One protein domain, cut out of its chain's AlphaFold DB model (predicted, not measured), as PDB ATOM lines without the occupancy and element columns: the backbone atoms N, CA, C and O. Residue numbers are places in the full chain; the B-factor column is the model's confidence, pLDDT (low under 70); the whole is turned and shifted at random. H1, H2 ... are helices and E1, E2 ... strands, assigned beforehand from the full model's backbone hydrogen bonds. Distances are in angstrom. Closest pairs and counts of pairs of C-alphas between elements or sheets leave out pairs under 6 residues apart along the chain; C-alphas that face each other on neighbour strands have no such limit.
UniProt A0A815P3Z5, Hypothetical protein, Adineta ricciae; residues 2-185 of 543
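What this domain is: This is residues 2 to 185 of the 543 residues of the protein "Hypothetical protein" of Adineta ricciae (UniProt A0A815P3Z5). A curled sheet of four strands, like part of a barrel, makes the middle of an elongated body, with helix H5 packed beside its edge strand E3. At one end the long helix H1 bridges between H2 and the two-stranded hairpin E5 and E6, and its residues 2 to 9 stick out; at the other end lie the short helices H3 and H4 and the closing stretch 174 to 185. The printed part has 184 residues, with five named helices and six named strands in the order H1 E1 E2 H2 E3 H3 H4 E4 E5 E6 H5. The class is mixed, helices and strands; both sheets, E3 E2 E1 E4 and E5 E6, are antiparallel. The whole is only just compact, close to loose, with a radius of gyration of the C-alphas of 19.2 A and spans of 54 by 42 by 27 A.

How they stand to each other: H1, residues 2 to 28, touches H2, residues 56 to 74, with its residues 14 to 25 alone; the closest C-alphas, of Ser 17 and Tyr 72, are 5.7 A apart. The two run opposite ways at a steep tilt of 39 degrees. E1, residues 34 to 43, bends by 82 degrees at residue 39 and forms a hairpin with E2, residues 47 to 52, where N 41 and O 49 are 2.9 A apart, within hydrogen-bond range. H2 only grazes the sheet, with its residues 56 to 61; the closest C-alphas of H2 and E1 are those of His 57 and Gln 34, 5.6 A apart. E3, residues 89 to 93, is an edge strand antiparallel to E2, with N 91 and O 48 at 2.8 A. The other edge strand is E4, residues 120 to 125, antiparallel to E1, with N 35 and O 124 at 2.7 A. The sheet is strongly twisted and curled. H4, residues 113 to 116, stands only just at the sheet's level, at a height over the sheet of 3.9 A. E4 runs on into E5, residues 128 to 137, at 98 degrees across a break of 2 residues. E5 and E6, residues 143 to 150, form a hairpin, with N 131 and O 147 at 2.8 A. The closest C-alphas of H1 and E6 are those of Leu 18 and Gln 149, 7.3 A apart. H5, residues 161 to 173, stands at the sheet's level at a height of 2.3 A; its closest C-alpha to E3 is that of Ala 168, 5.7 A from that of Phe 92. H3, residues 98 to 102, is close to H5 but not clearly touching, the C-alphas of Leu 100 and Asp 172 being 7.8 A apart. H1 and H5 are apart. In H1, H2, H3 and H5 every O i to N i+4 pair is within hydrogen-bond range; H4 is too short for such a pair.

Where its parts are: H1 begins at C-alpha 2, at (6.133, -24.447, 40.080), and is 39.0 A long. E1 is 23.5 A long, E2 15.5 A and H2 26.5 A. E3 begins at C-alpha 89, at (17.509, -24.452, 2.751). E4 is 15.4 A long, E5 19.0 A and E6 17.4 A. H5 is 17.2 A long and ends at C-alpha 173, at (29.456, -40.991, -1.237).

The domain as a whole: The two C-alphas farthest apart, those of Lys 27 and Asn 180, are 57.3 A apart. The printed part has no cut. The link from H2 to E3, 14 residues, is long. Residues 107 to 108 pair with residues 183 to 184, parallel. The mean pLDDT of the printed part is 71.5; 63 residues are under 70, among them residues 2 to 9 and 151 to 185, and H5 has a mean of 41.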
ATOM      1  N   LYS A   2       5.905 -25.774  40.714       31.11
ATOM      2  CA  LYS A   2       6.133 -24.447  40.080       31.11
ATOM      3  C   LYS A   2       6.674 -24.499  38.631       31.11
ATOM      4  O   LYS A   2       6.088 -23.871  37.766       31.11
ATOM      5  N   ASN A   3       7.678 -25.330  38.329       45.78
ATOM      6  CA  ASN A   3       8.231 -25.435  36.963       45.78
ATOM      7  C   ASN A   3       7.279 -26.054  35.924       45.78
ATOM      8  O   ASN A   3       7.362 -25.707  34.753       45.78
ATOM      9  N   TYR A   4       6.379 -26.959  36.322       43.41
ATOM     10  CA  TYR A   4       5.454 -27.609  35.381       43.41
ATOM     11  C   TYR A   4       4.317 -26.663  34.982       43.41
ATOM     12  O   TYR A   4       3.952 -26.580  33.815       43.41
ATOM     13  N   VAL A   5       3.828 -25.878  35.948       45.06
ATOM     14  CA  VAL A   5       2.842 -24.819  35.711       45.06
ATOM     15  C   VAL A   5       3.431 -23.730  34.812       45.06
ATOM     16  O   VAL A   5       2.783 -23.338  33.851       45.06
ATOM     17  N   THR A   6       4.683 -23.309  35.030       54.31
ATOM     18  CA  THR A   6       5.365 -22.350  34.141       54.31
ATOM     19  C   THR A   6       5.534 -22.882  32.714       54.31
ATOM     20  O   THR A   6       5.314 -22.135  31.766       54.31
ATOM     21  N   ILE A   7       5.869 -24.165  32.532       59.19
ATOM     22  CA  ILE A   7       5.986 -24.783  31.198       59.19
ATOM     23  C   ILE A   7       4.625 -24.834  30.492       59.19
ATOM     24  O   ILE A   7       4.537 -24.448  29.330       59.19
ATOM     25  N   LEU A   8       3.562 -25.258  31.184       57.69
ATOM     26  CA  LEU A   8       2.211 -25.302  30.614       57.69
ATOM     27  C   LEU A   8       1.666 -23.905  30.289       57.69
ATOM     28  O   LEU A   8       1.042 -23.724  29.246       57.69
ATOM     29  N   LEU A   9       1.936 -22.912  31.141       62.75
ATOM     30  CA  LEU A   9       1.555 -21.520  30.899       62.75
ATOM     31  C   LEU A   9       2.317 -20.921  29.714       62.75
ATOM     32  O   LEU A   9       1.702 -20.286  28.863       62.75
ATOM     33  N   ASN A  10       3.629 -21.155  29.620       72.19
ATOM     34  CA  ASN A  10       4.429 -20.711  28.476       72.19
ATOM     35  C   ASN A  10       3.993 -21.408  27.185       72.19
ATOM     36  O   ASN A  10       3.959 -20.776  26.136       72.19
ATOM     37  N   TYR A  11       3.606 -22.682  27.262       75.94
ATOM     38  CA  TYR A  11       3.068 -23.419  26.126       75.94
ATOM     39  C   TYR A  11       1.723 -22.853  25.648       75.94
ATOM     40  O   TYR A  11       1.574 -22.538  24.469       75.94
ATOM     41  N   ALA A  12       0.757 -22.681  26.555       75.44
ATOM     42  CA  ALA A  12      -0.542 -22.102  26.219       75.44
ATOM     43  C   ALA A  12      -0.377 -20.704  25.603       75.44
ATOM     44  O   ALA A  12      -0.998 -20.391  24.590       75.44
ATOM     45  N   ARG A  13       0.542 -19.906  26.158       84.31
ATOM     46  CA  ARG A  13       0.880 -18.576  25.653       84.31
ATOM     47  C   ARG A  13       1.564 -18.610  24.284       84.31
ATOM     48  O   ARG A  13       1.237 -17.793  23.430       84.31
ATOM     49  N   ALA A  14       2.458 -19.569  24.040       85.94
ATOM     50  CA  ALA A  14       3.094 -19.765  22.736       85.94
ATOM     51  C   ALA A  14       2.073 -20.163  21.665       85.94
ATOM     52  O   ALA A  14       2.126 -19.661  20.546       85.94
ATOM     53  N   ARG A  15       1.115 -21.029  22.010       85.62
ATOM     54  CA  ARG A  15       0.032 -21.418  21.102       85.62
ATOM     55  C   ARG A  15      -0.915 -20.255  20.809       85.62
ATOM     56  O   ARG A  15      -1.270 -20.051  19.654       85.62
ATOM     57  N   GLN A  16      -1.295 -19.486  21.828       86.00
ATOM     58  CA  GLN A  16      -2.109 -18.284  21.641       86.00
ATOM     59  C   GLN A  16      -1.391 -17.263  20.745       86.00
ATOM     60  O   GLN A  16      -1.991 -16.741  19.812       86.00
ATOM     61  N   SER A  17      -0.091 -17.050  20.968       92.31
ATOM     62  CA  SER A  17       0.725 -16.158  20.133       92.31
ATOM     63  C   SER A  17       0.731 -16.603  18.670       92.31
ATOM     64  O   SER A  17       0.605 -15.765  17.785       92.31
ATOM     65  N   LEU A  18       0.800 -17.912  18.395       89.00
ATOM     66  CA  LEU A  18       0.722 -18.431  17.025       89.00
ATOM     67  C   LEU A  18      -0.628 -18.136  16.346       89.00
ATOM     68  O   LEU A  18      -0.662 -17.824  15.157       89.00
ATOM     69  N   ALA A  19      -1.731 -18.212  17.093       81.50
ATOM     70  CA  ALA A  19      -3.054 -17.865  16.579       81.50
ATOM     71  C   ALA A  19      -3.168 -16.359  16.272       81.50
ATOM     72  O   ALA A  19      -3.675 -15.974  15.221       81.50
ATOM     73  N   GLU A  20      -2.622 -15.497  17.134       88.75
ATOM     74  CA  GLU A  20      -2.575 -14.046  16.901       88.75
ATOM     75  C   GLU A  20      -1.708 -13.679  15.686       88.75
ATOM     76  O   GLU A  20      -2.053 -12.772  14.924       88.75
ATOM     77  N   VAL A  21      -0.601 -14.396  15.468       89.19
ATOM     78  CA  VAL A  21       0.223 -14.275  14.256       89.19
ATOM     79  C   VAL A  21      -0.600 -14.608  13.013       89.19
ATOM     80  O   VAL A  21      -0.573 -13.849  12.045       89.19
ATOM     81  N   TYR A  22      -1.360 -15.705  13.039       82.56
ATOM     82  CA  TYR A  22      -2.232 -16.097  11.929       82.56
ATOM     83  C   TYR A  22      -3.247 -15.000  11.587       82.56
ATOM     84  O   TYR A  22      -3.377 -14.621  10.423       82.56
ATOM     85  N   GLU A  23      -3.913 -14.426  12.591       81.38
ATOM     86  CA  GLU A  23      -4.856 -13.323  12.378       81.38
ATOM     87  C   GLU A  23      -4.189 -12.073  11.794       81.38
ATOM     88  O   GLU A  23      -4.779 -11.385  10.958       81.38
ATOM     89  N   GLN A  24      -2.968 -11.752  12.227       85.38
ATOM     90  CA  GLN A  24      -2.217 -10.621  11.687       85.38
ATOM     91  C   GLN A  24      -1.807 -10.857  10.234       85.38
ATOM     92  O   GLN A  24      -1.994  -9.971   9.406       85.38
ATOM     93  N   ILE A  25      -1.329 -12.057   9.894       82.25
ATOM     94  CA  ILE A  25      -0.989 -12.424   8.513       82.25
ATOM     95  C   ILE A  25      -2.230 -12.346   7.613       82.25
ATOM     96  O   ILE A  25      -2.161 -11.768   6.528       82.25
ATOM     97  N   ALA A  26      -3.379 -12.840   8.087       72.50
ATOM     98  CA  ALA A  26      -4.641 -12.783   7.351       72.50
ATOM     99  C   ALA A  26      -5.086 -11.339   7.043       72.50
ATOM    100  O   ALA A  26      -5.617 -11.072   5.967       72.50
ATOM    101  N   LYS A  27      -4.828 -10.383   7.947       75.06
ATOM    102  CA  LYS A  27      -5.163  -8.959   7.752       75.06
ATOM    103  C   LYS A  27      -4.271  -8.253   6.731       75.06
ATOM    104  O   LYS A  27      -4.713  -7.289   6.114       75.06
ATOM    105  N   VAL A  28      -3.031  -8.708   6.558       71.81
ATOM    106  CA  VAL A  28      -2.061  -8.096   5.631       71.81
ATOM    107  C   VAL A  28      -2.268  -8.590   4.186       71.81
ATOM    108  O   VAL A  28      -1.656  -8.057   3.268       71.81
ATOM    109  N   ASN A  29      -3.178  -9.552   3.967       62.56
ATOM    110  CA  ASN A  29      -3.539 -10.110   2.656       62.56
ATOM    111  C   ASN A  29      -2.308 -10.495   1.813       62.56
ATOM    112  O   ASN A  29      -2.189 -10.141   0.639       62.56
ATOM    113  N   LEU A  30      -1.354 -11.179   2.452       67.12
ATOM    114  CA  LEU A  30      -0.124 -11.620   1.805       67.12
ATOM    115  C   LEU A  30      -0.425 -12.747   0.813       67.12
ATOM    116  O   LEU A  30      -1.113 -13.714   1.139       67.12
ATOM    117  N   THR A  31       0.144 -12.652  -0.387       66.81
ATOM    118  CA  THR A  31       0.210 -13.786  -1.313       66.81
ATOM    119  C   THR A  31       1.102 -14.884  -0.721       66.81
ATOM    120  O   THR A  31       2.140 -14.534  -0.151       66.81
ATOM    121  N   PRO A  32       0.765 -16.181  -0.874       74.88
ATOM    122  CA  PRO A  32       1.611 -17.275  -0.399       74.88
ATOM    123  C   PRO A  32       3.057 -17.110  -0.903       74.88
ATOM    124  O   PRO A  32       3.267 -17.042  -2.120       74.88
ATOM    125  N   PRO A  33       4.063 -16.996  -0.015       84.94
ATOM    126  CA  PRO A  33       5.452 -16.881  -0.438       84.94
ATOM    127  C   PRO A  33       5.908 -18.126  -1.207       84.94
ATOM    128  O   PRO A  33       5.794 -19.244  -0.703       84.94
ATOM    129  N   GLN A  34       6.450 -17.921  -2.408       85.31
ATOM    130  CA  GLN A  34       7.083 -18.947  -3.229       85.31
ATOM    131  C   GLN A  34       8.583 -18.664  -3.260       85.31
ATOM    132  O   GLN A  34       9.044 -17.741  -3.924       85.31
ATOM    133  N   ILE A  35       9.349 -19.407  -2.473       88.38
ATOM    134  CA  ILE A  35      10.771 -19.163  -2.271       88.38
ATOM    135  C   ILE A  35      11.553 -19.892  -3.348       88.38
ATOM    136  O   ILE A  35      11.727 -21.108  -3.293       88.38
ATOM    137  N   THR A  36      12.035 -19.138  -4.325       85.69
ATOM    138  CA  THR A  36      12.946 -19.669  -5.337       85.69
ATOM    139  C   THR A  36      14.344 -19.806  -4.748       85.69
ATOM    140  O   THR A  36      14.825 -18.875  -4.110       85.69
ATOM    141  N   PHE A  37      15.020 -20.928  -4.984       84.38
ATOM    142  CA  PHE A  37      16.397 -21.153  -4.549       84.38
ATOM    143  C   PHE A  37      17.363 -21.133  -5.731       84.38
ATOM    144  O   PHE A  37      17.201 -21.871  -6.709       84.38
ATOM    145  N   THR A  38      18.395 -20.297  -5.625       80.44
ATOM    146  CA  THR A  38      19.468 -20.171  -6.614       80.44
ATOM    147  C   THR A  38      20.805 -20.073  -5.915       80.44
ATOM    148  O   THR A  38      20.917 -19.352  -4.929       80.44
ATOM    149  N   GLY A  39      21.837 -20.718  -6.446       78.56
ATOM    150  CA  GLY A  39      23.149 -20.633  -5.813       78.56
ATOM    151  C   GLY A  39      23.306 -21.557  -4.610       78.56
ATOM    152  O   GLY A  39      22.347 -22.078  -4.034       78.56
ATOM    153  N   LEU A  40      24.565 -21.772  -4.240       80.94
ATOM    154  CA  LEU A  40      24.949 -22.487  -3.034       80.94
ATOM    155  C   LEU A  40      25.799 -21.567  -2.165       80.94
ATOM    156  O   LEU A  40      26.626 -20.799  -2.656       80.94
ATOM    157  N   SER A  41      25.644 -21.699  -0.858       84.06
ATOM    158  CA  SER A  41      26.416 -20.955   0.127       84.06
ATOM    159  C   SER A  41      26.670 -21.815   1.356       84.06
ATOM    160  O   SER A  41      26.252 -22.976   1.443       84.06
ATOM    161  N   HIS A  42      27.439 -21.282   2.302       88.06
ATOM    162  CA  HIS A  42      27.807 -22.026   3.492       88.06
ATOM    163  C   HIS A  42      27.849 -21.195   4.769       88.06
ATOM    164  O   HIS A  42      28.192 -20.014   4.777       88.06
ATOM    165  N   PHE A  43      27.615 -21.856   5.903       85.06
ATOM    166  CA  PHE A  43      27.951 -21.306   7.215       85.06
ATOM    167  C   PHE A  43      29.306 -21.854   7.655       85.06
ATOM    168  O   PHE A  43      29.434 -23.044   7.958       85.06
ATOM    169  N   ASN A  44      30.319 -20.981   7.681       86.88
ATOM    170  CA  ASN A  44      31.684 -21.273   8.138       86.88
ATOM    171  C   ASN A  44      32.305 -22.535   7.508       86.88
ATOM    172  O   ASN A  44      32.960 -23.306   8.213       86.88
ATOM    173  N   ASN A  45      32.030 -22.791   6.224       84.88
ATOM    174  CA  ASN A  45      32.470 -23.977   5.480       84.88
ATOM    175  C   ASN A  45      32.055 -25.304   6.138       84.88
ATOM    176  O   ASN A  45      32.717 -26.322   5.953       84.88
ATOM    177  N   LYS A  46      31.001 -25.307   6.962       81.12
ATOM    178  CA  LYS A  46      30.565 -26.481   7.740       81.12
ATOM    179  C   LYS A  46      29.129 -26.897   7.489       81.12
ATOM    180  O   LYS A  46      28.769 -28.042   7.761       81.12
ATOM    181  N   VAL A  47      28.314 -25.978   6.999       82.19
ATOM    182  CA  VAL A  47      26.928 -26.229   6.614       82.19
ATOM    183  C   VAL A  47      26.766 -25.712   5.203       82.19
ATOM    184  O   VAL A  47      27.031 -24.536   5.000       82.19
ATOM    185  N   LEU A  48      26.356 -26.566   4.272       80.31
ATOM    186  CA  LEU A  48      26.019 -26.188   2.903       80.31
ATOM    187  C   LEU A  48      24.516 -25.926   2.823       80.31
ATOM    188  O   LEU A  48      23.725 -26.715   3.353       80.31
ATOM    189  N   TYR A  49      24.120 -24.843   2.170       83.75
ATOM    190  CA  TYR A  49      22.720 -24.489   1.976       83.75
ATOM    191  C   TYR A  49      22.497 -23.794   0.633       83.75
ATOM    192  O   TYR A  49      23.444 -23.325   0.007       83.75
ATOM    193  N   MET A  50      21.239 -23.755   0.203       85.12
ATOM    194  CA  MET A  50      20.800 -23.019  -0.982       85.12
ATOM    195  C   MET A  50      20.321 -21.624  -0.580       85.12
ATOM    196  O   MET A  50      19.582 -21.490   0.406       85.12
ATOM    197  N   ASP A  51      20.746 -20.613  -1.337       82.81
ATOM    198  CA  ASP A  51      20.329 -19.227  -1.128       82.81
ATOM    199  C   ASP A  51      18.946 -18.991  -1.749       82.81
ATOM    200  O   ASP A  51      18.696 -19.410  -2.884       82.81
ATOM    201  N   PRO A  52      18.018 -18.333  -1.037       89.81
ATOM    202  CA  PRO A  52      16.790 -17.872  -1.655       89.81
ATOM    203  C   PRO A  52      17.070 -16.673  -2.574       89.81
ATOM    204  O   PRO A  52      17.900 -15.809  -2.274       89.81
ATOM    205  N   VAL A  53      16.332 -16.589  -3.678       90.00
ATOM    206  CA  VAL A  53      16.303 -15.407  -4.540       90.00
ATOM    207  C   VAL A  53      15.750 -14.232  -3.742       90.00
ATOM    208  O   VAL A  53      14.753 -14.350  -3.033       90.00
ATOM    209  N   LYS A  54      16.408 -13.076  -3.858       91.06
ATOM    210  CA  LYS A  54      15.931 -11.828  -3.260       91.06
ATOM    211  C   LYS A  54      14.825 -11.241  -4.126       91.06
ATOM    212  O   LYS A  54      15.104 -10.541  -5.097       91.06
ATOM    213  N   ASP A  55      13.589 -11.549  -3.769       90.19
ATOM    214  CA  ASP A  55      12.385 -11.077  -4.438       90.19
ATOM    215  C   ASP A  55      11.269 -10.744  -3.428       90.19
ATOM    216  O   ASP A  55      11.427 -10.883  -2.212       90.19
ATOM    217  N   ALA A  56      10.115 -10.318  -3.946       88.31
ATOM    218  CA  ALA A  56       8.955  -9.974  -3.129       88.31
ATOM    219  C   ALA A  56       8.410 -11.162  -2.306       88.31
ATOM    220  O   ALA A  56       7.770 -10.945  -1.275       88.31
ATOM    221  N   HIS A  57       8.652 -12.413  -2.723       90.75
ATOM    222  CA  HIS A  57       8.243 -13.589  -1.953       90.75
ATOM    223  C   HIS A  57       9.162 -13.804  -0.752       90.75
ATOM    224  O   HIS A  57       8.671 -14.089   0.344       90.75
ATOM    225  N   LEU A  58      10.474 -13.614  -0.915       91.50
ATOM    226  CA  LEU A  58      11.395 -13.618   0.216       91.50
ATOM    227  C   LEU A  58      11.069 -12.483   1.195       91.50
ATOM    228  O   LEU A  58      11.002 -12.729   2.399       91.50
ATOM    229  N   ASP A  59      10.780 -11.278   0.699       90.25
ATOM    230  CA  ASP A  59      10.364 -10.150   1.544       90.25
ATOM    231  C   ASP A  59       9.080 -10.470   2.330       90.25
ATOM    232  O   ASP A  59       8.985 -10.173   3.525       90.25
ATOM    233  N   ALA A  60       8.111 -11.146   1.703       89.62
ATOM    234  CA  ALA A  60       6.893 -11.601   2.371       89.62
ATOM    235  C   ALA A  60       7.179 -12.639   3.472       89.62
ATOM    236  O   ALA A  60       6.620 -12.542   4.567       89.62
ATOM    237  N   LEU A  61       8.081 -13.599   3.234       90.69
ATOM    238  CA  LEU A  61       8.505 -14.565   4.254       90.69
ATOM    239  C   LEU A  61       9.221 -13.879   5.425       90.69
ATOM    240  O   LEU A  61       8.944 -14.182   6.586       90.69
ATOM    241  N   MET A  62      10.112 -12.931   5.133       91.88
ATOM    242  CA  MET A  62      10.806 -12.142   6.151       91.88
ATOM    243  C   MET A  62       9.818 -11.313   6.977       91.88
ATOM    244  O   MET A  62       9.939 -11.252   8.200       91.88
ATOM    245  N   ARG A  63       8.783 -10.751   6.339       90.44
ATOM    246  CA  ARG A  63       7.702 -10.043   7.034       90.44
ATOM    247  C   ARG A  63       6.901 -10.967   7.950       90.44
ATOM    248  O   ARG A  63       6.599 -10.570   9.072       90.44
ATOM    249  N   ILE A  64       6.590 -12.188   7.514       90.38
ATOM    250  CA  ILE A  64       5.929 -13.199   8.355       90.38
ATOM    251  C   ILE A  64       6.802 -13.545   9.567       90.38
ATOM    252  O   ILE A  64       6.304 -13.570  10.692       90.38
ATOM    253  N   ALA A  65       8.106 -13.752   9.366       91.44
ATOM    254  CA  ALA A  65       9.043 -14.020  10.456       91.44
ATOM    255  C   ALA A  65       9.135 -12.853  11.458       91.44
ATOM    256  O   ALA A  65       9.287 -13.087  12.659       91.44
ATOM    257  N   GLU A  66       9.016 -11.610  10.986       91.38
ATOM    258  CA  GLU A  66       8.953 -10.427  11.846       91.38
ATOM    259  C   GLU A  66       7.672 -10.392  12.680       91.38
ATOM    260  O   GLU A  66       7.748 -10.268  13.899       91.38
ATOM    261  N   ILE A  67       6.506 -10.609  12.055       91.62
ATOM    262  CA  ILE A  67       5.210 -10.673  12.753       91.62
ATOM    263  C   ILE A  67       5.242 -11.750  13.845       91.62
ATOM    264  O   ILE A  67       4.763 -11.518  14.958       91.62
ATOM    265  N   CYS A  68       5.838 -12.913  13.555       91.94
ATOM    266  CA  CYS A  68       6.074 -13.953  14.554       91.94
ATOM    267  C   CYS A  68       6.878 -13.410  15.739       91.94
ATOM    268  O   CYS A  68       6.455 -13.559  16.883       91.94
ATOM    269  N   ARG A  69       8.021 -12.768  15.481       91.25
ATOM    270  CA  ARG A  69       8.900 -12.264  16.540       91.25
ATOM    271  C   ARG A  69       8.208 -11.208  17.399       91.25
ATOM    272  O   ARG A  69       8.126 -11.390  18.610       91.25
ATOM    273  N   GLU A  70       7.646 -10.178  16.772       92.31
ATOM    274  CA  GLU A  70       6.953  -9.077  17.449       92.31
ATOM    275  C   GLU A  70       5.788  -9.591  18.309       92.31
ATOM    276  O   GLU A  70       5.620  -9.177  19.458       92.31
ATOM    277  N   THR A  71       5.000 -10.538  17.787       93.69
ATOM    278  CA  THR A  71       3.842 -11.093  18.507       93.69
ATOM    279  C   THR A  71       4.270 -11.932  19.708       93.69
ATOM    280  O   THR A  71       3.706 -11.795  20.794       93.69
ATOM    281  N   TYR A  72       5.286 -12.783  19.549       91.81
ATOM    282  CA  TYR A  72       5.789 -13.603  20.650       91.81
ATOM    283  C   TYR A  72       6.469 -12.747  21.728       91.81
ATOM    284  O   TYR A  72       6.218 -12.962  22.915       91.81
ATOM    285  N   GLU A  73       7.246 -11.732  21.343       90.88
ATOM    286  CA  GLU A  73       7.857 -10.777  22.275       90.88
ATOM    287  C   GLU A  73       6.806  -9.977  23.046       90.88
ATOM    288  O   GLU A  73       6.875  -9.902  24.276       90.88
ATOM    289  N   LYS A  74       5.782  -9.460  22.354       92.12
ATOM    290  CA  LYS A  74       4.634  -8.781  22.975       92.12
ATOM    291  C   LYS A  74       3.935  -9.673  24.003       92.12
ATOM    292  O   LYS A  74       3.539  -9.198  25.066       92.12
ATOM    293  N   ASN A  75       3.836 -10.968  23.717       91.00
ATOM    294  CA  ASN A  75       3.264 -11.958  24.623       91.00
ATOM    295  C   ASN A  75       4.289 -12.490  25.645       91.00
ATOM    296  O   ASN A  75       4.057 -13.495  26.313       91.00
ATOM    297  N   GLY A  76       5.426 -11.820  25.838       87.88
ATOM    298  CA  GLY A  76       6.399 -12.152  26.880       87.88
ATOM    299  C   GLY A  76       7.158 -13.459  26.633       87.88
ATOM    300  O   GLY A  76       7.582 -14.105  27.592       87.88
ATOM    301  N   ILE A  77       7.303 -13.864  25.369       87.44
ATOM    302  CA  ILE A  77       8.125 -14.988  24.912       87.44
ATOM    303  C   ILE A  77       9.207 -14.419  23.990       87.44
ATOM    304  O   ILE A  77       9.082 -14.430  22.769       87.44
ATOM    305  N   ALA A  78      10.272 -13.886  24.584       80.06
ATOM    306  CA  ALA A  78      11.386 -13.338  23.820       80.06
ATOM    307  C   ALA A  78      12.200 -14.447  23.133       80.06
ATOM    308  O   ALA A  78      12.400 -15.529  23.698       80.06
ATOM    309  N   SER A  79      12.700 -14.158  21.928       79.94
ATOM    310  CA  SER A  79      13.663 -15.029  21.251       79.94
ATOM    311  C   SER A  79      14.926 -15.173  22.099       79.94
ATOM    312  O   SER A  79      15.477 -14.191  22.594       79.94
ATOM    313  N   THR A  80      15.415 -16.403  22.251       79.31
ATOM    314  CA  THR A  80      16.744 -16.662  22.824       79.31
ATOM    315  C   THR A  80      17.856 -16.549  21.782       79.31
ATOM    316  O   THR A  80      19.032 -16.559  22.143       79.31
ATOM    317  N   ASP A  81      17.499 -16.446  20.499       75.19
ATOM    318  CA  ASP A  81      18.435 -16.196  19.411       75.19
ATOM    319  C   ASP A  81      18.574 -14.688  19.187       75.19
ATOM    320  O   ASP A  81      17.584 -13.984  18.978       75.19
ATOM    321  N   VAL A  82      19.815 -14.212  19.239       76.81
ATOM    322  CA  VAL A  82      20.195 -12.810  19.007       76.81
ATOM    323  C   VAL A  82      20.408 -12.504  17.525       76.81
ATOM    324  O   VAL A  82      20.658 -11.358  17.157       76.81
ATOM    325  N   ARG A  83      20.382 -13.526  16.664       79.31
ATOM    326  CA  ARG A  83      20.593 -13.366  15.227       79.31
ATOM    327  C   ARG A  83      19.264 -13.097  14.525       79.31
ATOM    328  O   ARG A  83      18.253 -13.701  14.883       79.31
ATOM    329  N   PRO A  84      19.260 -12.239  13.491       79.31
ATOM    330  CA  PRO A  84      18.086 -12.096  12.648       79.31
ATOM    331  C   PRO A  84      17.777 -13.428  11.965       79.31
ATOM    332  O   PRO A  84      18.680 -14.216  11.658       79.31
ATOM    333  N   PHE A  85      16.491 -13.667  11.711       86.56
ATOM    334  CA  PHE A  85      16.067 -14.799  10.903       86.56
ATOM    335  C   PHE A  85      16.768 -14.741   9.542       86.56
ATOM    336  O   PHE A  85      16.813 -13.693   8.901       86.56
ATOM    337  N   ASN A  86      17.339 -15.864   9.120       85.06
ATOM    338  CA  ASN A  86      17.983 -15.990   7.823       85.06
ATOM    339  C   ASN A  86      17.343 -17.164   7.086       85.06
ATOM    340  O   ASN A  86      17.552 -18.318   7.475       85.06
ATOM    341  N   ALA A  87      16.550 -16.875   6.058       87.69
ATOM    342  CA  ALA A  87      15.907 -17.899   5.250       87.69
ATOM    343  C   ALA A  87      16.960 -18.636   4.410       87.69
ATOM    344  O   ALA A  87      17.705 -18.025   3.653       87.69
ATOM    345  N   HIS A  88      17.037 -19.954   4.565       87.06
ATOM    346  CA  HIS A  88      17.949 -20.805   3.806       87.06
ATOM    347  C   HIS A  88      17.440 -22.244   3.813       87.06
ATOM    348  O   HIS A  88      16.787 -22.673   4.769       87.06
ATOM    349  N   LEU A  89      17.806 -23.023   2.795       81.44
ATOM    350  CA  LEU A  89      17.509 -24.452   2.751       81.44
ATOM    351  C   LEU A  89      18.799 -25.251   2.946       81.44
ATOM    352  O   LEU A  89      19.653 -25.309   2.065       81.44
ATOM    353  N   THR A  90      18.973 -25.827   4.140       79.88
ATOM    354  CA  THR A  90      20.162 -26.631   4.470       79.88
ATOM    355  C   THR A  90      20.190 -27.902   3.625       79.88
ATOM    356  O   THR A  90      19.288 -28.724   3.732       79.88
ATOM    357  N   LEU A  91      21.282 -28.105   2.892       71.50
ATOM    358  CA  LEU A  91      21.565 -29.336   2.156       71.50
ATOM    359  C   LEU A  91      22.338 -30.338   3.005       71.50
ATOM    360  O   LEU A  91      22.019 -31.519   3.057       71.50
ATOM    361  N   PHE A  92      23.385 -29.854   3.673       72.12
ATOM    362  CA  PHE A  92      24.365 -30.724   4.303       72.12
ATOM    363  C   PHE A  92      24.999 -30.065   5.530       72.12
ATOM    364  O   PHE A  92      25.233 -28.856   5.562       72.12
ATOM    365  N   LYS A  93      25.305 -30.866   6.557       77.50
ATOM    366  CA  LYS A  93      25.975 -30.429   7.792       77.50
ATOM    367  C   LYS A  93      27.130 -31.374   8.106       77.50
ATOM    368  O   LYS A  93      26.882 -32.519   8.478       77.50
ATOM    369  N   LEU A  94      28.369 -30.870   8.105       73.88
ATOM    370  CA  LEU A  94      29.557 -31.656   8.480       73.88
ATOM    371  C   LEU A  94      29.425 -32.285   9.875       73.88
ATOM    372  O   LEU A  94      29.898 -33.393  10.101       73.88
ATOM    373  N   SER A  95      28.733 -31.625  10.810       74.25
ATOM    374  CA  SER A  95      28.497 -32.160  12.159       74.25
ATOM    375  C   SER A  95      27.639 -33.430  12.193       74.25
ATOM    376  O   SER A  95      27.653 -34.142  13.198       74.25
ATOM    377  N   LYS A  96      26.888 -33.718  11.123       70.69
ATOM    378  CA  LYS A  96      26.097 -34.945  10.978       70.69
ATOM    379  C   LYS A  96      26.837 -36.040  10.191       70.69
ATOM    380  O   LYS A  96      26.489 -37.206  10.348       70.69
ATOM    381  N   ALA A  97      27.893 -35.702   9.448       70.50
ATOM    382  CA  ALA A  97      28.689 -36.642   8.656       70.50
ATOM    383  C   ALA A  97      29.838 -37.259   9.474       70.50
ATOM    384  O   ALA A  97      31.006 -36.867   9.381       70.50
ATOM    385  N   ARG A  98      29.499 -38.241  10.319       69.88
ATOM    386  CA  ARG A  98      30.446 -38.881  11.256       69.88
ATOM    387  C   ARG A  98      31.642 -39.539  10.565       69.88
ATOM    388  O   ARG A  98      32.721 -39.591  11.152       69.88
ATOM    389  N   ASP A  99      31.465 -40.027   9.344       64.06
ATOM    390  CA  ASP A  99      32.520 -40.721   8.601       64.06
ATOM    391  C   ASP A  99      33.550 -39.747   8.031       64.06
ATOM    392  O   ASP A  99      34.753 -39.989   8.131       64.06
ATOM    393  N   LEU A 100      33.106 -38.582   7.553       66.19
ATOM    394  CA  LEU A 100      33.993 -37.495   7.139       66.19
ATOM    395  C   LEU A 100      34.770 -36.927   8.332       66.19
ATOM    396  O   LEU A 100      35.978 -36.706   8.236       66.19
ATOM    397  N   HIS A 101      34.114 -36.786   9.488       70.62
ATOM    398  CA  HIS A 101      34.781 -36.354  10.718       70.62
ATOM    399  C   HIS A 101      35.849 -37.362  11.181       70.62
ATOM    400  O   HIS A 101      36.951 -36.962  11.555       70.62
ATOM    401  N   ARG A 102      35.566 -38.674  11.101       72.31
ATOM    402  CA  ARG A 102      36.550 -39.742  11.382       72.31
ATOM    403  C   ARG A 102      37.750 -39.706  10.434       72.31
ATOM    404  O   ARG A 102      38.852 -40.049  10.843       72.31
ATOM    405  N   ARG A 103      37.552 -39.243   9.198       71.94
ATOM    406  CA  ARG A 103      38.599 -39.061   8.179       71.94
ATOM    407  C   ARG A 103      39.334 -37.717   8.289       71.94
ATOM    408  O   ARG A 103      40.148 -37.398   7.429       71.94
ATOM    409  N   GLY A 104      39.067 -36.933   9.336       72.69
ATOM    410  CA  GLY A 104      39.755 -35.672   9.614       72.69
ATOM    411  C   GLY A 104      39.233 -34.465   8.834       72.69
ATOM    412  O   GLY A 104      39.814 -33.392   8.959       72.69
ATOM    413  N   VAL A 105      38.140 -34.598   8.075       74.81
ATOM    414  CA  VAL A 105      37.556 -33.491   7.305       74.81
ATOM    415  C   VAL A 105      36.965 -32.449   8.250       74.81
ATOM    416  O   VAL A 105      36.095 -32.752   9.069       74.81
ATOM    417  N   LYS A 106      37.408 -31.196   8.107       77.31
ATOM    418  CA  LYS A 106      36.985 -30.086   8.987       77.31
ATOM    419  C   LYS A 106      36.212 -28.981   8.276       77.31
ATOM    420  O   LYS A 106      35.539 -28.199   8.957       77.31
ATOM    421  N   LYS A 107      36.324 -28.894   6.948       81.88
ATOM    422  CA  LYS A 107      35.710 -27.853   6.116       81.88
ATOM    423  C   LYS A 107      35.304 -28.408   4.749       81.88
ATOM    424  O   LYS A 107      35.898 -29.359   4.249       81.88
ATOM    425  N   ILE A 108      34.289 -27.784   4.168       78.75
ATOM    426  CA  ILE A 108      33.848 -27.964   2.787       78.75
ATOM    427  C   ILE A 108      34.690 -27.019   1.918       78.75
ATOM    428  O   ILE A 108      34.808 -25.837   2.253       78.75
ATOM    429  N   ASP A 109      35.285 -27.543   0.848       73.19
ATOM    430  CA  ASP A 109      36.055 -26.760  -0.130       73.19
ATOM    431  C   ASP A 109      35.129 -25.767  -0.849       73.19
ATOM    432  O   ASP A 109      33.993 -26.122  -1.106       73.19
ATOM    433  N   GLU A 110      35.554 -24.548  -1.178       74.38
ATOM    434  CA  GLU A 110      34.705 -23.546  -1.850       74.38
ATOM    435  C   GLU A 110      34.718 -23.642  -3.386       74.38
ATOM    436  O   GLU A 110      33.979 -22.919  -4.053       74.38
ATOM    437  N   CYS A 111      35.504 -24.546  -3.979       70.69
ATOM    438  CA  CYS A 111      35.641 -24.675  -5.436       70.69
ATOM    439  C   CYS A 111      34.341 -25.021  -6.194       70.69
ATOM    440  O   CYS A 111      34.305 -24.937  -7.425       70.69
ATOM    441  N   TRP A 112      33.266 -25.404  -5.495       65.88
ATOM    442  CA  TRP A 112      31.933 -25.584  -6.080       65.88
ATOM    443  C   TRP A 112      31.158 -24.274  -6.247       65.88
ATOM    444  O   TRP A 112      30.249 -24.235  -7.070       65.88
ATOM    445  N   LYS A 113      31.492 -23.206  -5.512       66.62
ATOM    446  CA  LYS A 113      30.687 -21.975  -5.448       66.62
ATOM    447  C   LYS A 113      30.482 -21.347  -6.827       66.62
ATOM    448  O   LYS A 113      29.356 -21.282  -7.314       66.62
ATOM    449  N   SER A 114      31.579 -21.095  -7.540       66.00
ATOM    450  CA  SER A 114      31.551 -20.561  -8.908       66.00
ATOM    451  C   SER A 114      30.806 -21.446  -9.917       66.00
ATOM    452  O   SER A 114      30.384 -20.959 -10.963       66.00
ATOM    453  N   LYS A 115      30.628 -22.744  -9.625       65.69
ATOM    454  CA  LYS A 115      29.923 -23.693 -10.500       65.69
ATOM    455  C   LYS A 115      28.405 -23.638 -10.335       65.69
ATOM    456  O   LYS A 115      27.696 -24.026 -11.260       65.69
ATOM    457  N   TYR A 116      27.911 -23.184  -9.181       69.50
ATOM    458  CA  TYR A 116      26.483 -23.200  -8.854       69.50
ATOM    459  C   TYR A 116      25.884 -21.823  -8.577       69.50
ATOM    460  O   TYR A 116      24.669 -21.768  -8.441       69.50
ATOM    461  N   ASP A 117      26.668 -20.739  -8.552       68.88
ATOM    462  CA  ASP A 117      26.213 -19.376  -8.214       68.88
ATOM    463  C   ASP A 117      24.906 -18.943  -8.916       68.88
ATOM    464  O   ASP A 117      24.069 -18.297  -8.295       68.88
ATOM    465  N   ASN A 118      24.683 -19.354 -10.172       68.56
ATOM    466  CA  ASN A 118      23.471 -19.027 -10.946       68.56
ATOM    467  C   ASN A 118      22.554 -20.237 -11.213       68.56
ATOM    468  O   ASN A 118      21.661 -20.169 -12.057       68.56
ATOM    469  N   HIS A 119      22.793 -21.373 -10.558       74.56
ATOM    470  CA  HIS A 119      22.006 -22.581 -10.778       74.56
ATOM    471  C   HIS A 119      20.653 -22.474 -10.074       74.56
ATOM    472  O   HIS A 119      20.604 -22.184  -8.882       74.56
ATOM    473  N   HIS A 120      19.568 -22.727 -10.806       77.19
ATOM    474  CA  HIS A 120      18.215 -22.757 -10.258       77.19
ATOM    475  C   HIS A 120      17.911 -24.141  -9.681       77.19
ATOM    476  O   HIS A 120      17.861 -25.122 -10.419       77.19
ATOM    477  N   PHE A 121      17.702 -24.207  -8.366       69.88
ATOM    478  CA  PHE A 121      17.429 -25.456  -7.649       69.88
ATOM    479  C   PHE A 121      15.932 -25.765  -7.532       69.88
ATOM    480  O   PHE A 121      15.564 -26.913  -7.285       69.88
ATOM    481  N   GLY A 122      15.073 -24.767  -7.747       72.94
ATOM    482  CA  GLY A 122      13.618 -24.900  -7.723       72.94
ATOM    483  C   GLY A 122      12.945 -23.905  -6.778       72.94
ATOM    484  O   GLY A 122      13.549 -22.904  -6.390       72.94
ATOM    485  N   VAL A 123      11.681 -24.163  -6.437       74.56
ATOM    486  CA  VAL A 123      10.810 -23.242  -5.686       74.56
ATOM    487  C   VAL A 123      10.123 -23.977  -4.538       74.56
ATOM    488  O   VAL A 123       9.563 -25.035  -4.767       74.56
ATOM    489  N   GLU A 124      10.121 -23.432  -3.322       74.88
ATOM    490  CA  GLU A 124       9.337 -23.955  -2.190       74.88
ATOM    491  C   GLU A 124       8.158 -23.047  -1.855       74.88
ATOM    492  O   GLU A 124       8.310 -21.830  -1.772       74.88
ATOM    493  N   ASN A 125       6.992 -23.628  -1.573       76.56
ATOM    494  CA  ASN A 125       5.828 -22.856  -1.142       76.56
ATOM    495  C   ASN A 125       5.745 -22.824   0.380       76.56
ATOM    496  O   ASN A 125       5.707 -23.857   1.047       76.56
ATOM    497  N   PHE A 126       5.640 -21.626   0.938       82.25
ATOM    498  CA  PHE A 126       5.362 -21.457   2.353       82.25
ATOM    499  C   PHE A 126       3.866 -21.679   2.624       82.25
ATOM    500  O   PHE A 126       3.029 -20.921   2.136       82.25
ATOM    501  N   HIS A 127       3.519 -22.704   3.410       77.38
ATOM    502  CA  HIS A 127       2.117 -23.096   3.641       77.38
ATOM    503  C   HIS A 127       1.679 -23.102   5.115       77.38
ATOM    504  O   HIS A 127       0.480 -23.036   5.402       77.38
ATOM    505  N   SER A 128       2.609 -23.177   6.071       81.75
ATOM    506  CA  SER A 128       2.284 -23.301   7.497       81.75
ATOM    507  C   SER A 128       3.390 -22.790   8.414       81.75
ATOM    508  O   SER A 128       4.564 -22.772   8.054       81.75
ATOM    509  N   LEU A 129       3.006 -22.459   9.646       87.38
ATOM    510  CA  LEU A 129       3.912 -22.208  10.763       87.38
ATOM    511  C   LEU A 129       3.840 -23.361  11.765       87.38
ATOM    512  O   LEU A 129       2.751 -23.816  12.121       87.38
ATOM    513  N   HIS A 130       4.993 -23.814  12.253       87.12
ATOM    514  CA  HIS A 130       5.090 -24.910  13.218       87.12
ATOM    515  C   HIS A 130       5.639 -24.411  14.554       87.12
ATOM    516  O   HIS A 130       6.693 -23.781  14.614       87.12
ATOM    517  N   LEU A 131       4.943 -24.740  15.640       87.31
ATOM    518  CA  LEU A 131       5.452 -24.617  17.000       87.31
ATOM    519  C   LEU A 131       6.152 -25.924  17.372       87.31
ATOM    520  O   LEU A 131       5.499 -26.949  17.571       87.31
ATOM    521  N   CYS A 132       7.477 -25.886  17.472       85.31
ATOM    522  CA  CYS A 132       8.298 -27.082  17.649       85.31
ATOM    523  C   CYS A 132       8.810 -27.250  19.086       85.31
ATOM    524  O   CYS A 132       9.167 -26.288  19.768       85.31
ATOM    525  N   ASN A 133       8.929 -28.499  19.528       80.25
ATOM    526  CA  ASN A 133       9.576 -28.866  20.778       80.25
ATOM    527  C   ASN A 133      11.081 -29.076  20.560       80.25
ATOM    528  O   ASN A 133      11.524 -30.127  20.102       80.25
ATOM    529  N   MET A 134      11.887 -28.089  20.953       78.38
ATOM    530  CA  MET A 134      13.339 -28.094  20.728       78.38
ATOM    531  C   MET A 134      14.107 -29.173  21.515       78.38
ATOM    532  O   MET A 134      15.276 -29.433  21.224       78.38
ATOM    533  N   LEU A 135      13.474 -29.811  22.506       76.19
ATOM    534  CA  LEU A 135      14.081 -30.877  23.313       76.19
ATOM    535  C   LEU A 135      13.857 -32.275  22.729       76.19
ATOM    536  O   LEU A 135      14.498 -33.227  23.171       76.19
ATOM    537  N   LYS A 136      12.961 -32.410  21.748       71.00
ATOM    538  CA  LYS A 136      12.640 -33.688  21.116       71.00
ATOM    539  C   LYS A 136      12.822 -33.605  19.611       71.00
ATOM    540  O   LYS A 136      12.461 -32.620  18.975       71.00
ATOM    541  N   LYS A 137      13.382 -34.665  19.038       65.56
ATOM    542  CA  LYS A 137      13.564 -34.799  17.596       65.56
ATOM    543  C   LYS A 137      12.778 -35.989  17.078       65.56
ATOM    544  O   LYS A 137      12.686 -37.011  17.755       65.56
ATOM    545  N   GLN A 138      12.235 -35.830  15.884       60.94
ATOM    546  CA  GLN A 138      11.623 -36.885  15.100       60.94
ATOM    547  C   GLN A 138      12.712 -37.778  14.484       60.94
ATOM    548  O   GLN A 138      13.909 -37.479  14.555       60.94
ATOM    549  N   ALA A 139      12.302 -38.900  13.893       47.78
ATOM    550  CA  ALA A 139      13.225 -39.874  13.309       47.78
ATOM    551  C   ALA A 139      14.012 -39.322  12.103       47.78
ATOM    552  O   ALA A 139      15.132 -39.760  11.856       47.78
ATOM    553  N   ASP A 140      13.460 -38.330  11.402       52.81
ATOM    554  CA  ASP A 140      14.100 -37.587  10.306       52.81
ATOM    555  C   ASP A 140      15.100 -36.512  10.796       52.81
ATOM    556  O   ASP A 140      15.805 -35.870  10.016       52.81
ATOM    557  N   GLY A 141      15.204 -36.321  12.116       59.62
ATOM    558  CA  GLY A 141      16.103 -35.366  12.747       59.62
ATOM    559  C   GLY A 141      15.591 -33.923  12.814       59.62
ATOM    560  O   GLY A 141      16.359 -33.074  13.295       59.62
ATOM    561  N   TYR A 142      14.353 -33.646  12.390       69.06
ATOM    562  CA  TYR A 142      13.644 -32.388  12.651       69.06
ATOM    563  C   TYR A 142      13.068 -32.369  14.072       69.06
ATOM    564  O   TYR A 142      13.014 -33.392  14.757       69.06
ATOM    565  N   TYR A 143      12.695 -31.191  14.567       77.44
ATOM    566  CA  TYR A 143      12.079 -31.071  15.890       77.44
ATOM    567  C   TYR A 143      10.648 -31.621  15.877       77.44
ATOM    568  O   TYR A 143       9.953 -31.550  14.866       77.44
ATOM    569  N   GLU A 144      10.208 -32.198  16.995       79.81
ATOM    570  CA  GLU A 144       8.811 -32.622  17.162       79.81
ATOM    571  C   GLU A 144       7.891 -31.406  16.988       79.81
ATOM    572  O   GLU A 144       8.065 -30.396  17.674       79.81
ATOM    573  N   ILE A 145       6.932 -31.489  16.065       81.06
ATOM    574  CA  ILE A 145       5.934 -30.437  15.869       81.06
ATOM    575  C   ILE A 145       4.873 -30.615  16.949       81.06
ATOM    576  O   ILE A 145       4.198 -31.638  17.013       81.06
ATOM    577  N   PHE A 146       4.738 -29.618  17.815       78.69
ATOM    578  CA  PHE A 146       3.734 -29.616  18.872       78.69
ATOM    579  C   PHE A 146       2.396 -29.073  18.365       78.69
ATOM    580  O   PHE A 146       1.330 -29.532  18.770       78.69
ATOM    581  N   HIS A 147       2.447 -28.075  17.486       79.38
ATOM    582  CA  HIS A 147       1.267 -27.496  16.861       79.38
ATOM    583  C   HIS A 147       1.618 -26.951  15.478       79.38
ATOM    584  O   HIS A 147       2.665 -26.330  15.303       79.38
ATOM    585  N   GLU A 148       0.738 -27.164  14.510       82.69
ATOM    586  CA  GLU A 148       0.836 -26.608  13.165       82.69
ATOM    587  C   GLU A 148      -0.334 -25.653  12.935       82.69
ATOM    588  O   GLU A 148      -1.493 -26.015  13.135       82.69
ATOM    589  N   GLN A 149      -0.015 -24.441  12.489       79.94
ATOM    590  CA  GLN A 149      -0.981 -23.467  12.010       79.94
ATOM    591  C   GLN A 149      -0.817 -23.327  10.497       79.94
ATOM    592  O   GLN A 149       0.138 -22.713  10.011       79.94
ATOM    593  N   ARG A 150      -1.745 -23.919   9.741       79.19
ATOM    594  CA  ARG A 150      -1.777 -23.800   8.279       79.19
ATOM    595  C   ARG A 150      -2.275 -22.406   7.891       79.19
ATOM    596  O   ARG A 150      -3.239 -21.916   8.477       79.19
ATOM    597  N   LEU A 151      -1.590 -21.775   6.938       68.25
ATOM    598  CA  LEU A 151      -1.849 -20.406   6.473       68.25
ATOM    599  C   LEU A 151      -2.435 -20.373   5.061       68.25
ATOM    600  O   LEU A 151      -3.303 -19.554   4.779       68.25
ATOM    601  N   PHE A 152      -1.982 -21.274   4.188       65.38
ATOM    602  CA  PHE A 152      -2.372 -21.304   2.782       65.38
ATOM    603  C   PHE A 152      -2.736 -22.733   2.352       65.38
ATOM    604  O   PHE A 152      -2.183 -23.709   2.865       65.38
ATOM    605  N   ASN A 153      -3.688 -22.860   1.424       47.22
ATOM    606  CA  ASN A 153      -4.042 -24.144   0.816       47.22
ATOM    607  C   ASN A 153      -2.918 -24.593  -0.134       47.22
ATOM    608  O   ASN A 153      -2.299 -23.756  -0.789       47.22
ATOM    609  N   HIS A 154      -2.641 -25.898  -0.187       40.16
ATOM    610  CA  HIS A 154      -1.535 -26.466  -0.966       40.16
ATOM    611  C   HIS A 154      -1.668 -26.117  -2.459       40.16
ATOM    612  O   HIS A 154      -2.643 -26.502  -3.101       40.16
ATOM    613  N   TYR A 155      -0.660 -25.445  -3.013       35.03
ATOM    614  CA  TYR A 155      -0.386 -25.392  -4.449       35.03
ATOM    615  C   TYR A 155       1.058 -25.879  -4.612       35.03
ATOM    616  O   TYR A 155       1.968 -25.223  -4.117       35.03
ATOM    617  N   ASP A 156       1.275 -27.059  -5.198       37.75
ATOM    618  CA  ASP A 156       2.595 -27.706  -5.232       37.75
ATOM    619  C   ASP A 156       3.367 -27.376  -6.525       37.75
ATOM    620  O   ASP A 156       3.204 -28.014  -7.561       37.75
ATOM    621  N   LEU A 157       4.265 -26.393  -6.433       30.72
ATOM    622  CA  LEU A 157       5.516 -26.327  -7.201       30.72
ATOM    623  C   LEU A 157       6.638 -26.565  -6.182       30.72
ATOM    624  O   LEU A 157       6.844 -25.701  -5.339       30.72
ATOM    625  N   LYS A 158       7.281 -27.740  -6.176       35.69
ATOM    626  CA  LYS A 158       8.342 -28.086  -5.206       35.69
ATOM    627  C   LYS A 158       9.737 -27.834  -5.772       35.69
ATOM    628  O   LYS A 158       9.948 -27.939  -6.982       35.69
ATOM    629  N   CYS A 159      10.693 -27.550  -4.890       33.38
ATOM    630  CA  CYS A 159      12.097 -27.406  -5.233       33.38
ATOM    631  C   CYS A 159      12.639 -28.797  -5.574       33.38
ATOM    632  O   CYS A 159      12.140 -29.799  -5.048       33.38
ATOM    633  N   ASP A 160      13.610 -28.905  -6.486       38.03
ATOM    634  CA  ASP A 160      14.121 -30.208  -6.920       38.03
ATOM    635  C   ASP A 160      14.969 -30.843  -5.807       38.03
ATOM    636  O   ASP A 160      16.206 -30.849  -5.808       38.03
ATOM    637  N   HIS A 161      14.277 -31.440  -4.837       37.47
ATOM    638  CA  HIS A 161      14.861 -32.200  -3.746       37.47
ATOM    639  C   HIS A 161      15.732 -33.358  -4.254       37.47
ATOM    640  O   HIS A 161      16.560 -33.857  -3.497       37.47
ATOM    641  N   ARG A 162      15.612 -33.788  -5.524       35.69
ATOM    642  CA  ARG A 162      16.491 -34.820  -6.093       35.69
ATOM    643  C   ARG A 162      17.886 -34.274  -6.348       35.69
ATOM    644  O   ARG A 162      18.836 -35.024  -6.158       35.69
ATOM    645  N   LEU A 163      18.042 -33.014  -6.748       39.84
ATOM    646  CA  LEU A 163      19.363 -32.399  -6.896       39.84
ATOM    647  C   LEU A 163      19.983 -32.087  -5.528       39.84
ATOM    648  O   LEU A 163      21.155 -32.382  -5.312       39.84
ATOM    649  N   ALA A 164      19.177 -31.591  -4.585       37.59
ATOM    650  CA  ALA A 164      19.573 -31.354  -3.195       37.59
ATOM    651  C   ALA A 164      20.048 -32.639  -2.489       37.59
ATOM    652  O   ALA A 164      21.138 -32.668  -1.915       37.59
ATOM    653  N   ASN A 165      19.269 -33.720  -2.598       39.59
ATOM    654  CA  ASN A 165      19.619 -35.021  -2.035       39.59
ATOM    655  C   ASN A 165      20.786 -35.660  -2.792       39.59
ATOM    656  O   ASN A 165      21.664 -36.200  -2.149       39.59
ATOM    657  N   LYS A 166      20.898 -35.519  -4.123       44.75
ATOM    658  CA  LYS A 166      22.088 -35.978  -4.872       44.75
ATOM    659  C   LYS A 166      23.361 -35.211  -4.512       44.75
ATOM    660  O   LYS A 166      24.439 -35.797  -4.556       44.75
ATOM    661  N   LEU A 167      23.268 -33.920  -4.189       43.16
ATOM    662  CA  LEU A 167      24.392 -33.125  -3.686       43.16
ATOM    663  C   LEU A 167      24.788 -33.579  -2.276       43.16
ATOM    664  O   LEU A 167      25.974 -33.775  -2.026       43.16
ATOM    665  N   ALA A 168      23.817 -33.811  -1.387       43.47
ATOM    666  CA  ALA A 168      24.055 -34.349  -0.046       43.47
ATOM    667  C   ALA A 168      24.622 -35.784  -0.084       43.47
ATOM    668  O   ALA A 168      25.651 -36.055   0.531       43.47
ATOM    669  N   ASP A 169      24.034 -36.663  -0.898       42.41
ATOM    670  CA  ASP A 169      24.471 -38.041  -1.130       42.41
ATOM    671  C   ASP A 169      25.846 -38.092  -1.792       42.41
ATOM    672  O   ASP A 169      26.599 -39.022  -1.532       42.41
ATOM    673  N   LYS A 170      26.213 -37.123  -2.643       44.12
ATOM    674  CA  LYS A 170      27.578 -37.019  -3.174       44.12
ATOM    675  C   LYS A 170      28.570 -36.660  -2.085       44.12
ATOM    676  O   LYS A 170      29.628 -37.268  -2.063       44.12
ATOM    677  N   VAL A 171      28.237 -35.737  -1.180       46.28
ATOM    678  CA  VAL A 171      29.102 -35.412  -0.035       46.28
ATOM    679  C   VAL A 171      29.327 -36.645   0.852       46.28
ATOM    680  O   VAL A 171      30.453 -36.863   1.299       46.28
ATOM    681  N   ASP A 172      28.305 -37.486   1.030       38.06
ATOM    682  CA  ASP A 172      28.415 -38.736   1.791       38.06
ATOM    683  C   ASP A 172      29.060 -39.897   0.988       38.06
ATOM    684  O   ASP A 172      29.747 -40.731   1.578       38.06
ATOM    685  N   ASN A 173      28.938 -39.928  -0.350       36.25
ATOM    686  CA  ASN A 173      29.456 -40.991  -1.237       36.25
ATOM    687  C   ASN A 173      30.774 -40.662  -1.979       36.25
ATOM    688  O   ASN A 173      31.163 -41.427  -2.867       36.25
ATOM    689  N   VAL A 174      31.506 -39.585  -1.647       41.97
ATOM    690  CA  VAL A 174      32.831 -39.334  -2.258       41.97
ATOM    691  C   VAL A 174      33.839 -40.426  -1.858       41.97
ATOM    692  O   VAL A 174      34.524 -40.370  -0.827       41.97
ATOM    693  N   THR A 175      33.999 -41.397  -2.755       39.34
ATOM    694  CA  THR A 175      35.311 -41.934  -3.118       39.34
ATOM    695  C   THR A 175      35.986 -40.918  -4.053       39.34
ATOM    696  O   THR A 175      35.370 -40.482  -5.016       39.34
ATOM    697  N   SER A 176      37.244 -40.549  -3.759       42.75
ATOM    698  CA  SER A 176      38.150 -39.642  -4.515       42.75
ATOM    699  C   SER A 176      37.800 -38.138  -4.489       42.75
ATOM    700  O   SER A 176      36.760 -37.731  -4.966       42.75
ATOM    701  N   THR A 177      38.573 -37.204  -3.935       41.03
ATOM    702  CA  THR A 177      39.974 -37.135  -3.494       41.03
ATOM    703  C   THR A 177      40.035 -36.278  -2.229       41.03
ATOM    704  O   THR A 177      39.681 -35.100  -2.261       41.03
ATOM    705  N   VAL A 178      40.505 -36.846  -1.116       43.25
ATOM    706  CA  VAL A 178      40.992 -36.035   0.007       43.25
ATOM    707  C   VAL A 178      42.278 -35.388  -0.500       43.25
ATOM    708  O   VAL A 178      43.272 -36.083  -0.696       43.25
ATOM    709  N   THR A 179      42.251 -34.093  -0.806       46.88
ATOM    710  CA  THR A 179      43.492 -33.344  -1.033       46.88
ATOM    711  C   THR A 179      44.248 -33.257   0.296       46.88
ATOM    712  O   THR A 179      43.646 -33.402   1.364       46.88
ATOM    713  N   ASN A 180      45.567 -33.044   0.243       45.12
ATOM    714  CA  ASN A 180      46.466 -33.054   1.409       45.12
ATOM    715  C   ASN A 180      46.035 -32.136   2.584       45.12
ATOM    716  O   ASN A 180      46.566 -32.284   3.681       45.12
ATOM    717  N   ASP A 181      45.028 -31.275   2.396       47.78
ATOM    718  CA  ASP A 181      44.538 -30.281   3.358       47.78
ATOM    719  C   ASP A 181      43.223 -30.640   4.096       47.78
ATOM    720  O   ASP A 181      42.627 -29.782   4.746       47.78
ATOM    721  N   GLN A 182      42.753 -31.898   4.068       55.16
ATOM    722  CA  GLN A 182      41.559 -32.347   4.829       55.16
ATOM    723  C   GLN A 182      40.233 -31.630   4.451       55.16
ATOM    724  O   GLN A 182      39.393 -31.341   5.316       55.16
ATOM    725  N   LEU A 183      40.026 -31.357   3.157       47.66
ATOM    726  CA  LEU A 183      38.815 -30.741   2.583       47.66
ATOM    727  C   LEU A 183      37.966 -31.756   1.787       47.66
ATOM    728  O   LEU A 183      38.477 -32.786   1.347       47.66
ATOM    729  N   VAL A 184      36.669 -31.466   1.592       49.03
ATOM    730  CA  VAL A 184      35.753 -32.245   0.723       49.03
ATOM    731  C   VAL A 184      35.305 -31.411  -0.481       49.03
ATOM    732  O   VAL A 184      34.792 -30.306  -0.295       49.03
ATOM    733  N   ASN A 185      35.476 -31.968  -1.688       51.97
ATOM    734  CA  ASN A 185      35.086 -31.402  -2.987       51.97
ATOM    735  C   ASN A 185      33.742 -31.995  -3.476       51.97
ATOM    736  O   ASN A 185      33.434 -33.151  -3.189       51.97
TER     737      ASN A 185